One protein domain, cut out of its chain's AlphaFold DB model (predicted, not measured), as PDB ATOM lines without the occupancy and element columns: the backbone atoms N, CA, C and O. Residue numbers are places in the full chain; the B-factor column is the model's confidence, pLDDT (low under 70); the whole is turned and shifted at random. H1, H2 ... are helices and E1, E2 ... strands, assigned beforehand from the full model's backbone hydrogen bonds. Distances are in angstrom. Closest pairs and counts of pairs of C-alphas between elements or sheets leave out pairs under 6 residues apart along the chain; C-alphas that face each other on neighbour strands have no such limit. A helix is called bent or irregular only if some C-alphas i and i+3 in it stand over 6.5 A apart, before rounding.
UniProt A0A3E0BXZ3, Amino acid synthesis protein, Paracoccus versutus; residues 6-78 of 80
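What this domain is: This is residues 6 to 78 of the 80 residues of the protein "Amino acid synthesis protein" of Paracoccus versutus (UniProt A0A3E0BXZ3). This is a long, narrow hairpin of two strands, E1 and E2, with one long helix, H1, packed over one face of it through residues 56 to 72; the other face is bare. After E2 the chain folds back through a long loop, of which residues 41 to 48 stick out at one end of the rod, while the tight turn of the hairpin lies toward the other end. The printed part has 73 residues with two named strands and one named helix, in the order E1, E2, H1; the sheet, order E1 - E2, is antiparallel, and the class is mixed, helices and strands. The whole is extended, with a radius of gyration of the C-alphas of 17.6 A and spans of 53 by 24 by 21 A.

How they stand to each other: Begin at the first printed residue with E1, residues 6 to 18, and go on to E2, residues 21 to 36: a tight link joins them, and they are a hairpin of antiparallel neighbours with 167 degrees between their directions. Look at C-alphas 8 and 34, which face each other at 4.4 A. Within hydrogen-bond range you will find N 9 and O 33 at 2.8 A, and, nearer the turn, N 18 and O 21 at 3.0 A. E2 bends by 82 degrees at residue 24. Then go to H1, residues 50 to 72. Its closest C-alphas to E2 are those of Leu 64 and Ala 32, 5.4 A apart, among 12 pairs within 8 A. To E1 it has 3 such pairs, the closest being the C-alphas of Met 67 and Leu 10 at 7.5 A. In H1, 17 of 19 O i to N i+4 pairs are within hydrogen-bond range.

Where its parts are: Find C-alpha 6 at (44.398, -74.246, 42.140); from there E1 runs 35.9 A to C-alpha 18. E2 starts at C-alpha 21, at (28.220, -99.205, 14.407), and covers 40.6 A to C-alpha 36; with 16 residues it is the longest strand. H1 runs 31.3 A from C-alpha 50 to C-alpha 72 at (29.161, -78.558, 24.518). It has a kink of 35 degrees near residue 57 and is irregular, with C-alphas 55 and 58 lying 7.2 A apart.

The domain as a whole: The two C-alphas farthest apart are those of Arg 21 and Arg 43, at 53.4 A. The link from E2 to H1, residues 37 to 49, is long, and within it residues 41 to 48 stand free. The printed part has no cut. The mean pLDDT of the printed part is 96.8, and no printed residue is under 70.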
ATOM      1  N   HIS A   6      43.022 -74.059  42.611       96.62
ATOM      2  CA  HIS A   6      44.398 -74.246  42.140       96.62
ATOM      3  C   HIS A   6      44.465 -74.774  40.710       96.62
ATOM      4  O   HIS A   6      45.369 -74.414  39.960       96.62
ATOM      5  N   ILE A   7      43.546 -75.671  40.350       97.75
ATOM      6  CA  ILE A   7      43.557 -76.375  39.066       97.75
ATOM      7  C   ILE A   7      42.118 -76.537  38.601       97.75
ATOM      8  O   ILE A   7      41.243 -76.870  39.398       97.75
ATOM      9  N   THR A   8      41.895 -76.371  37.304       98.25
ATOM     10  CA  THR A   8      40.683 -76.820  36.622       98.25
ATOM     11  C   THR A   8      41.049 -77.876  35.586       98.25
ATOM     12  O   THR A   8      42.092 -77.776  34.940       98.25
ATOM     13  N   LEU A   9      40.185 -78.868  35.411       98.56
ATOM     14  CA  LEU A   9      40.291 -79.895  34.382       98.56
ATOM     15  C   LEU A   9      39.027 -79.856  33.533       98.56
ATOM     16  O   LEU A   9      37.921 -79.882  34.069       98.56
ATOM     17  N   LEU A  10      39.211 -79.842  32.219       98.69
ATOM     18  CA  LEU A  10      38.148 -80.079  31.258       98.69
ATOM     19  C   LEU A  10      38.541 -81.295  30.426       98.69
ATOM     20  O   LEU A  10      39.566 -81.277  29.747       98.69
ATOM     21  N   ASN A  11      37.739 -82.348  30.503       98.62
ATOM     22  CA  ASN A  11      37.888 -83.533  29.675       98.62
ATOM     23  C   ASN A  11      36.714 -83.615  28.704       98.62
ATOM     24  O   ASN A  11      35.566 -83.473  29.120       98.62
ATOM     25  N   ILE A  12      37.010 -83.858  27.430       98.50
ATOM     26  CA  ILE A  12      36.006 -84.069  26.388       98.50
ATOM     27  C   ILE A  12      36.294 -85.428  25.767       98.50
ATOM     28  O   ILE A  12      37.246 -85.589  25.005       98.50
ATOM     29  N   GLU A  13      35.468 -86.405  26.101       98.38
ATOM     30  CA  GLU A  13      35.478 -87.707  25.452       98.38
ATOM     31  C   GLU A  13      34.544 -87.660  24.244       98.38
ATOM     32  O   GLU A  13      33.450 -87.108  24.329       98.38
ATOM     33  N   THR A  14      34.979 -88.194  23.101       98.12
ATOM     34  CA  THR A  14      34.154 -88.271  21.889       98.12
ATOM     35  C   THR A  14      34.024 -89.717  21.439       98.12
ATOM     36  O   THR A  14      35.000 -90.326  20.999       98.12
ATOM     37  N   THR A  15      32.806 -90.247  21.487       98.00
ATOM     38  CA  THR A  15      32.492 -91.607  21.038       98.00
ATOM     39  C   THR A  15      32.133 -91.585  19.559       98.00
ATOM     40  O   THR A  15      31.080 -91.086  19.161       98.00
ATOM     41  N   LEU A  16      33.024 -92.128  18.728       98.25
ATOM     42  CA  LEU A  16      32.853 -92.180  17.270       98.25
ATOM     43  C   LEU A  16      32.088 -93.430  16.805       98.25
ATOM     44  O   LEU A  16      31.441 -93.415  15.756       98.25
ATOM     45  N   SER A  17      32.170 -94.522  17.563       97.38
ATOM     46  CA  SER A  17      31.500 -95.786  17.268       97.38
ATOM     47  C   SER A  17      31.264 -96.588  18.544       97.38
ATOM     48  O   SER A  17      32.081 -96.578  19.460       97.38
ATOM     49  N   GLU A  18      30.139 -97.298  18.592       95.19
ATOM     50  CA  GLU A  18      29.754 -98.154  19.714       95.19
ATOM     51  C   GLU A  18      28.811 -99.261  19.217       95.19
ATOM     52  O   GLU A  18      28.158 -99.122  18.180       95.19
ATOM     53  N   GLY A  19      28.783-100.416  19.890       94.81
ATOM     54  CA  GLY A  19      27.910-101.534  19.500       94.81
ATOM     55  C   GLY A  19      28.156-102.063  18.077       94.81
ATOM     56  O   GLY A  19      27.242-102.585  17.439       94.81
ATOM     57  N   GLY A  20      29.374-101.888  17.550       96.81
ATOM     58  CA  GLY A  20      29.748-102.292  16.191       96.81
ATOM     59  C   GLY A  20      29.210-101.388  15.074       96.81
ATOM     60  O   GLY A  20      29.233-101.792  13.913       96.81
ATOM     61  N   ARG A  21      28.716-100.182  15.390       96.50
ATOM     62  CA  ARG A  21      28.220 -99.205  14.407       96.50
ATOM     63  C   ARG A  21      28.901 -97.849  14.590       96.50
ATOM     64  O   ARG A  21      29.177 -97.434  15.712       96.50
ATOM     65  N   THR A  22      29.149 -97.145  13.488       97.62
ATOM     66  CA  THR A  22      29.596 -95.743  13.519       97.62
ATOM     67  C   THR A  22      28.442 -94.843  13.944       97.62
ATOM     68  O   THR A  22      27.323 -95.004  13.452       97.62
ATOM     69  N   ALA A  23      28.710 -93.892  14.837       96.19
ATOM     70  CA  ALA A  23      27.722 -92.912  15.259       96.19
ATOM     71  C   ALA A  23      27.430 -91.929  14.111       96.19
ATOM     72  O   ALA A  23      28.348 -91.365  13.517       96.19
ATOM     73  N   SER A  24      26.149 -91.709  13.798       95.25
ATOM     74  CA  SER A  24      25.740 -90.682  12.825       95.25
ATOM     75  C   SER A  24      26.070 -89.272  13.320       95.25
ATOM     76  O   SER A  24      26.382 -88.392  12.521       95.25
ATOM     77  N   GLN A  25      26.034 -89.078  14.638       94.44
ATOM     78  CA  GLN A  25      26.555 -87.917  15.345       94.44
ATOM     79  C   GLN A  25      27.370 -88.420  16.542       94.44
ATOM     80  O   GLN A  25      26.804 -89.112  17.389       94.44
ATOM     81  N   PRO A  26      28.685 -88.142  16.609       96.19
ATOM     82  CA  PRO A  26      29.499 -88.551  17.745       96.19
ATOM     83  C   PRO A  26      28.992 -87.970  19.064       96.19
ATOM     84  O   PRO A  26      28.809 -86.756  19.178       96.19
ATOM     85  N   LEU A  27      28.815 -88.831  20.065       96.62
ATOM     86  CA  LEU A  27      28.482 -88.406  21.421       96.62
ATOM     87  C   LEU A  27      29.702 -87.732  22.049       96.62
ATOM     88  O   LEU A  27      30.818 -88.241  21.928       96.62
ATOM     89  N   LYS A  28      29.480 -86.622  22.754       97.75
ATOM     90  CA  LYS A  28      30.487 -86.006  23.616       97.75
ATOM     91  C   LYS A  28      30.097 -86.182  25.073       97.75
ATOM     92  O   LYS A  28      29.022 -85.743  25.465       97.75
ATOM     93  N   LEU A  29      30.994 -86.752  25.867       98.25
ATOM     94  CA  LEU A  29      30.885 -86.746  27.321       98.25
ATOM     95  C   LEU A  29      31.888 -85.735  27.877       98.25
ATOM     96  O   LEU A  29      33.090 -85.826  27.621       98.25
ATOM     97  N   ILE A  30      31.378 -84.737  28.598       98.69
ATOM     98  CA  ILE A  30      32.160 -83.594  29.067       98.69
ATOM     99  C   ILE A  30      32.237 -83.628  30.588       98.69
ATOM    100  O   ILE A  30      31.214 -83.650  31.269       98.69
ATOM    101  N   THR A  31      33.455 -83.559  31.116       98.50
ATOM    102  CA  THR A  31      33.710 -83.466  32.556       98.50
ATOM    103  C   THR A  31      34.469 -82.182  32.850       98.50
ATOM    104  O   THR A  31      35.610 -82.027  32.414       98.50
ATOM    105  N   ALA A  32      33.861 -81.287  33.627       98.50
ATOM    106  CA  ALA A  32      34.527 -80.134  34.224       98.50
ATOM    107  C   ALA A  32      34.781 -80.408  35.714       98.50
ATOM    108  O   ALA A  32      33.867 -80.780  36.449       98.50
ATOM    109  N   ALA A  33      36.018 -80.229  36.169       98.38
ATOM    110  CA  ALA A  33      36.410 -80.451  37.557       98.38
ATOM    111  C   ALA A  33      37.357 -79.355  38.059       98.38
ATOM    112  O   ALA A  33      38.061 -78.718  37.275       98.38
ATOM    113  N   ALA A  34      37.401 -79.164  39.378       97.94
ATOM    114  CA  ALA A  34      38.305 -78.226  40.035       97.94
ATOM    115  C   ALA A  34      38.996 -78.870  41.242       97.94
ATOM    116  O   ALA A  34      38.392 -79.635  41.993       97.94
ATOM    117  N   VAL A  35      40.261 -78.512  41.445       97.56
ATOM    118  CA  VAL A  35      41.020 -78.789  42.663       97.56
ATOM    119  C   VAL A  35      41.124 -77.489  43.438       97.56
ATOM    120  O   VAL A  35      41.616 -76.485  42.921       97.56
ATOM    121  N   LEU A  36      40.680 -77.520  44.688       95.38
ATOM    122  CA  LEU A  36      40.671 -76.372  45.578       95.38
ATOM    123  C   LEU A  36      41.197 -76.743  46.956       95.38
ATOM    124  O   LEU A  36      41.183 -77.909  47.361       95.38
ATOM    125  N   LYS A  37      41.618 -75.726  47.699       95.06
ATOM    126  CA  LYS A  37      41.950 -75.889  49.109       95.06
ATOM    127  C   LYS A  37      40.698 -76.242  49.907       95.06
ATOM    128  O   LYS A  37      39.700 -75.525  49.871       95.06
ATOM    129  N   ASN A  38      40.770 -77.331  50.669       94.25
ATOM    130  CA  ASN A  38      39.701 -77.729  51.576       94.25
ATOM    131  C   ASN A  38      39.599 -76.723  52.747       94.25
ATOM    132  O   ASN A  38      40.549 -76.625  53.531       94.25
ATOM    133  N   PRO A  39      38.466 -76.013  52.917       93.44
ATOM    134  CA  PRO A  39      38.314 -74.994  53.957       93.44
ATOM    135  C   PRO A  39      38.189 -75.571  55.381       93.44
ATOM    136  O   PRO A  39      38.305 -74.833  56.362       93.44
ATOM    137  N   TRP A  40      37.975 -76.882  55.513       95.06
ATOM    138  CA  TRP A  40      37.883 -77.583  56.796       95.06
ATOM    139  C   TRP A  40      39.173 -78.312  57.188       95.06
ATOM    140  O   TRP A  40      39.273 -78.840  58.297       95.06
ATOM    141  N   ALA A  41      40.180 -78.341  56.309       95.44
ATOM    142  CA  ALA A  41      41.443 -79.011  56.593       95.44
ATOM    143  C   ALA A  41      42.099 -78.452  57.870       95.44
ATOM    144  O   ALA A  41      42.247 -77.243  58.034       95.44
ATOM    145  N   GLY A  42      42.490 -79.344  58.784       96.62
ATOM    146  CA  GLY A  42      43.155 -78.982  60.041       96.62
ATOM    147  C   GLY A  42      42.242 -78.452  61.154       96.62
ATOM    148  O   GLY A  42      42.745 -78.150  62.231       96.62
ATOM    149  N   ARG A  43      40.918 -78.364  60.947       95.44
ATOM    150  CA  ARG A  43      39.968 -77.854  61.960       95.44
ATOM    151  C   ARG A  43      39.415 -78.920  62.917       95.44
ATOM    152  O   ARG A  43      38.693 -78.571  63.842       95.44
ATOM    153  N   GLY A  44      39.759 -80.195  62.723       96.44
ATOM    154  CA  GLY A  44      39.150 -81.306  63.462       96.44
ATOM    155  C   GLY A  44      37.737 -81.612  62.958       96.44
ATOM    156  O   GLY A  44      37.481 -81.523  61.758       96.44
ATOM    157  N   TYR A  45      36.832 -81.992  63.861       97.06
ATOM    158  CA  TYR A  45      35.418 -82.181  63.528       97.06
ATOM    159  C   TYR A  45      34.710 -80.826  63.400       97.06
ATOM    160  O   TYR A  45      34.922 -79.936  64.222       97.06
ATOM    161  N   VAL A  46      33.877 -80.674  62.369       97.25
ATOM    162  CA  VAL A  46      33.111 -79.451  62.104       97.25
ATOM    163  C   VAL A  46      31.629 -79.820  62.055       97.25
ATOM    164  O   VAL A  46      31.202 -80.503  61.128       97.25
ATOM    165  N   ASP A  47      30.863 -79.375  63.054       97.38
ATOM    166  CA  ASP A  47      29.424 -79.659  63.181       97.38
ATOM    167  C   ASP A  47      28.580 -79.036  62.057       97.38
ATOM    168  O   ASP A  47      27.620 -79.647  61.585       97.38
ATOM    169  N   ASP A  48      28.927 -77.821  61.616       97.44
ATOM    170  CA  ASP A  48      28.203 -77.104  60.565       97.44
ATOM    171  C   ASP A  48      29.123 -76.735  59.398       97.44
ATOM    172  O   ASP A  48      29.975 -75.854  59.501       97.44
ATOM    173  N   LEU A  49      28.926 -77.420  58.272       96.75
ATOM    174  CA  LEU A  49      29.660 -77.200  57.023       96.75
ATOM    175  C   LEU A  49      29.001 -76.139  56.127       96.75
ATOM    176  O   LEU A  49      29.584 -75.722  55.123       96.75
ATOM    177  N   LYS A  50      27.762 -75.727  56.431       96.94
ATOM    178  CA  LYS A  50      26.974 -74.849  55.555       96.94
ATOM    179  C   LYS A  50      27.641 -73.504  55.274       96.94
ATOM    180  O   LYS A  50      27.552 -73.077  54.122       96.94
ATOM    181  N   PRO A  51      28.302 -72.827  56.235       95.31
ATOM    182  CA  PRO A  51      28.897 -71.521  55.973       95.31
ATOM    183  C   PRO A  51      29.913 -71.558  54.829       95.31
ATOM    184  O   PRO A  51      29.845 -70.736  53.915       95.31
ATOM    185  N   GLU A  52      30.824 -72.534  54.827       95.12
ATOM    186  CA  GLU A  52      31.825 -72.652  53.768       95.12
ATOM    187  C   GLU A  52      31.238 -73.235  52.474       95.12
ATOM    188  O   GLU A  52      31.625 -72.789  51.395       95.12
ATOM    189  N   ILE A  53      30.255 -74.144  52.552       95.31
ATOM    190  CA  ILE A  53      29.521 -74.621  51.365       95.31
ATOM    191  C   ILE A  53      28.844 -73.448  50.653       95.31
ATOM    192  O   ILE A  53      29.031 -73.278  49.454       95.31
ATOM    193  N   HIS A  54      28.095 -72.608  51.366       95.75
ATOM    194  CA  HIS A  54      27.389 -71.478  50.756       95.75
ATOM    195  C   HIS A  54      28.336 -70.401  50.220       95.75
ATOM    196  O   HIS A  54      27.990 -69.723  49.255       95.75
ATOM    197  N   ALA A  55      29.532 -70.265  50.795       93.81
ATOM    198  CA  ALA A  55      30.549 -69.349  50.288       93.81
ATOM    199  C   ALA A  55      31.236 -69.851  49.002       93.81
ATOM    200  O   ALA A  55      31.654 -69.035  48.185       93.81
ATOM    201  N   VAL A  56      31.380 -71.170  48.826       94.75
ATOM    202  CA  VAL A  56      32.203 -71.769  47.757       94.75
ATOM    203  C   VAL A  56      31.366 -72.398  46.639       94.75
ATOM    204  O   VAL A  56      31.680 -72.219  45.463       94.75
ATOM    205  N   ALA A  57      30.303 -73.126  46.980       94.44
ATOM    206  CA  ALA A  57      29.550 -73.950  46.036       94.44
ATOM    207  C   ALA A  57      28.883 -73.163  44.894       94.44
ATOM    208  O   ALA A  57      28.977 -73.638  43.765       94.44
ATOM    209  N   PRO A  58      28.269 -71.977  45.106       95.88
ATOM    210  CA  PRO A  58      27.687 -71.213  44.000       95.88
ATOM    211  C   PRO A  58      28.729 -70.798  42.954       95.88
ATOM    212  O   PRO A  58      28.489 -70.937  41.761       95.88
ATOM    213  N   ILE A  59      29.913 -70.372  43.410       94.50
ATOM    214  CA  ILE A  59      31.021 -69.935  42.547       94.50
ATOM    215  C   ILE A  59      31.570 -71.121  41.744       94.50
ATOM    216  O   ILE A  59      31.788 -71.009  40.540       94.50
ATOM    217  N   LEU A  60      31.780 -72.271  42.399       96.31
ATOM    218  CA  LEU A  60      32.222 -73.489  41.716       96.31
ATOM    219  C   LEU A  60      31.178 -74.004  40.723       96.31
ATOM    220  O   LEU A  60      31.548 -74.409  39.625       96.31
ATOM    221  N   GLY A  61      29.901 -73.995  41.107       97.19
ATOM    222  CA  GLY A  61      28.802 -74.431  40.252       97.19
ATOM    223  C   GLY A  61      28.740 -73.605  38.974       97.19
ATOM    224  O   GLY A  61      28.800 -74.165  37.888       97.19
ATOM    225  N   GLU A  62      28.723 -72.278  39.102       97.62
ATOM    226  CA  GLU A  62      28.728 -71.375  37.950       97.62
ATOM    227  C   GLU A  62      29.950 -71.599  37.048       97.62
ATOM    228  O   GLU A  62      29.801 -71.791  35.842       97.62
ATOM    229  N   LEU A  63      31.156 -71.648  37.627       97.62
ATOM    230  CA  LEU A  63      32.391 -71.852  36.869       97.62
ATOM    231  C   LEU A  63      32.378 -73.170  36.082       97.62
ATOM    232  O   LEU A  63      32.606 -73.169  34.872       97.62
ATOM    233  N   LEU A  64      32.128 -74.293  36.760       98.44
ATOM    234  CA  LEU A  64      32.209 -75.620  36.148       98.44
ATOM    235  C   LEU A  64      31.083 -75.848  35.134       98.44
ATOM    236  O   LEU A  64      31.326 -76.430  34.076       98.44
ATOM    237  N   THR A  65      29.875 -75.352  35.413       98.06
ATOM    238  CA  THR A  65      28.756 -75.420  34.469       98.06
ATOM    239  C   THR A  65      29.033 -74.589  33.220       98.06
ATOM    240  O   THR A  65      28.818 -75.084  32.115       98.06
ATOM    241  N   ASN A  66      29.576 -73.375  33.356       98.38
ATOM    242  CA  ASN A  66      29.933 -72.547  32.201       98.38
ATOM    243  C   ASN A  66      30.986 -73.229  31.319       98.38
ATOM    244  O   ASN A  66      30.812 -73.285  30.103       98.38
ATOM    245  N   MET A  67      32.024 -73.821  31.921       98.50
ATOM    246  CA  MET A  67      33.034 -74.591  31.183       98.50
ATOM    247  C   MET A  67      32.414 -75.752  30.391       98.50
ATOM    248  O   MET A  67      32.763 -75.970  29.230       98.50
ATOM    249  N   ALA A  68      31.496 -76.503  31.008       98.25
ATOM    250  CA  ALA A  68      30.835 -77.628  30.353       98.25
ATOM    251  C   ALA A  68      29.919 -77.174  29.203       98.25
ATOM    252  O   ALA A  68      29.965 -77.757  28.120       98.25
ATOM    253  N   ILE A  69      29.134 -76.111  29.408       98.19
ATOM    254  CA  ILE A  69      28.234 -75.540  28.393       98.19
ATOM    255  C   ILE A  69      29.021 -75.007  27.192       98.19
ATOM    256  O   ILE A  69      28.637 -75.247  26.045       98.19
ATOM    257  N   GLU A  70      30.128 -74.306  27.438       98.12
ATOM    258  CA  GLU A  70      30.997 -73.797  26.376       98.12
ATOM    259  C   GLU A  70      31.588 -74.950  25.553       98.12
ATOM    260  O   GLU A  70      31.523 -74.934  24.324       98.12
ATOM    261  N   ALA A  71      32.074 -76.002  26.218       97.81
ATOM    262  CA  ALA A  71      32.608 -77.195  25.563       97.81
ATOM    263  C   ALA A  71      31.549 -77.983  24.766       97.81
ATOM    264  O   ALA A  71      31.863 -78.573  23.724       97.81
ATOM    265  N   ALA A  72      30.297 -77.980  25.231       97.69
ATOM    266  CA  ALA A  72      29.161 -78.558  24.518       97.69
ATOM    267  C   ALA A  72      28.770 -77.732  23.276       97.69
ATOM    268  O   ALA A  72      28.171 -78.269  22.343       97.69
ATOM    269  N   GLY A  73      29.154 -76.451  23.229       96.75
ATOM    270  CA  GLY A  73      28.791 -75.511  22.169       96.75
ATOM    271  C   GLY A  73      27.436 -74.829  22.386       96.75
ATOM    272  O   GLY A  73      26.861 -74.328  21.421       96.75
ATOM    273  N   GLY A  74      26.926 -74.820  23.621       97.00
ATOM    274  CA  GLY A  74      25.637 -74.226  23.983       97.00
ATOM    275  C   GLY A  74      24.812 -75.109  24.919       97.00
ATOM    276  O   GLY A  74      24.876 -76.335  24.863       97.00
ATOM    277  N   GLY A  75      24.016 -74.480  25.789       95.75
ATOM    278  CA  GLY A  75      23.175 -75.195  26.758       95.75
ATOM    279  C   GLY A  75      22.063 -76.019  26.102       95.75
ATOM    280  O   GLY A  75      21.632 -77.019  26.661       95.75
ATOM    281  N   ASP A  76      21.647 -75.654  24.887       96.88
ATOM    282  CA  ASP A  76      20.687 -76.399  24.064       96.88
ATOM    283  C   ASP A  76      21.246 -77.726  23.521       96.88
ATOM    284  O   ASP A  76      20.488 -78.523  22.970       96.88
ATOM    285  N   LYS A  77      22.560 -77.957  23.645       96.12
ATOM    286  CA  LYS A  77      23.240 -79.201  23.250       96.12
ATOM    287  C   LYS A  77      23.427 -80.183  24.402       96.12
ATOM    288  O   LYS A  77      23.908 -81.288  24.170       96.12
ATOM    289  N   VAL A  78      23.104 -79.780  25.629       96.94
ATOM    290  CA  VAL A  78      23.243 -80.629  26.813       96.94
ATOM    291  C   VAL A  78      21.978 -81.465  26.968       96.94
ATOM    292  O   VAL A  78      20.883 -80.926  27.113       96.94
TER     293      VAL A  78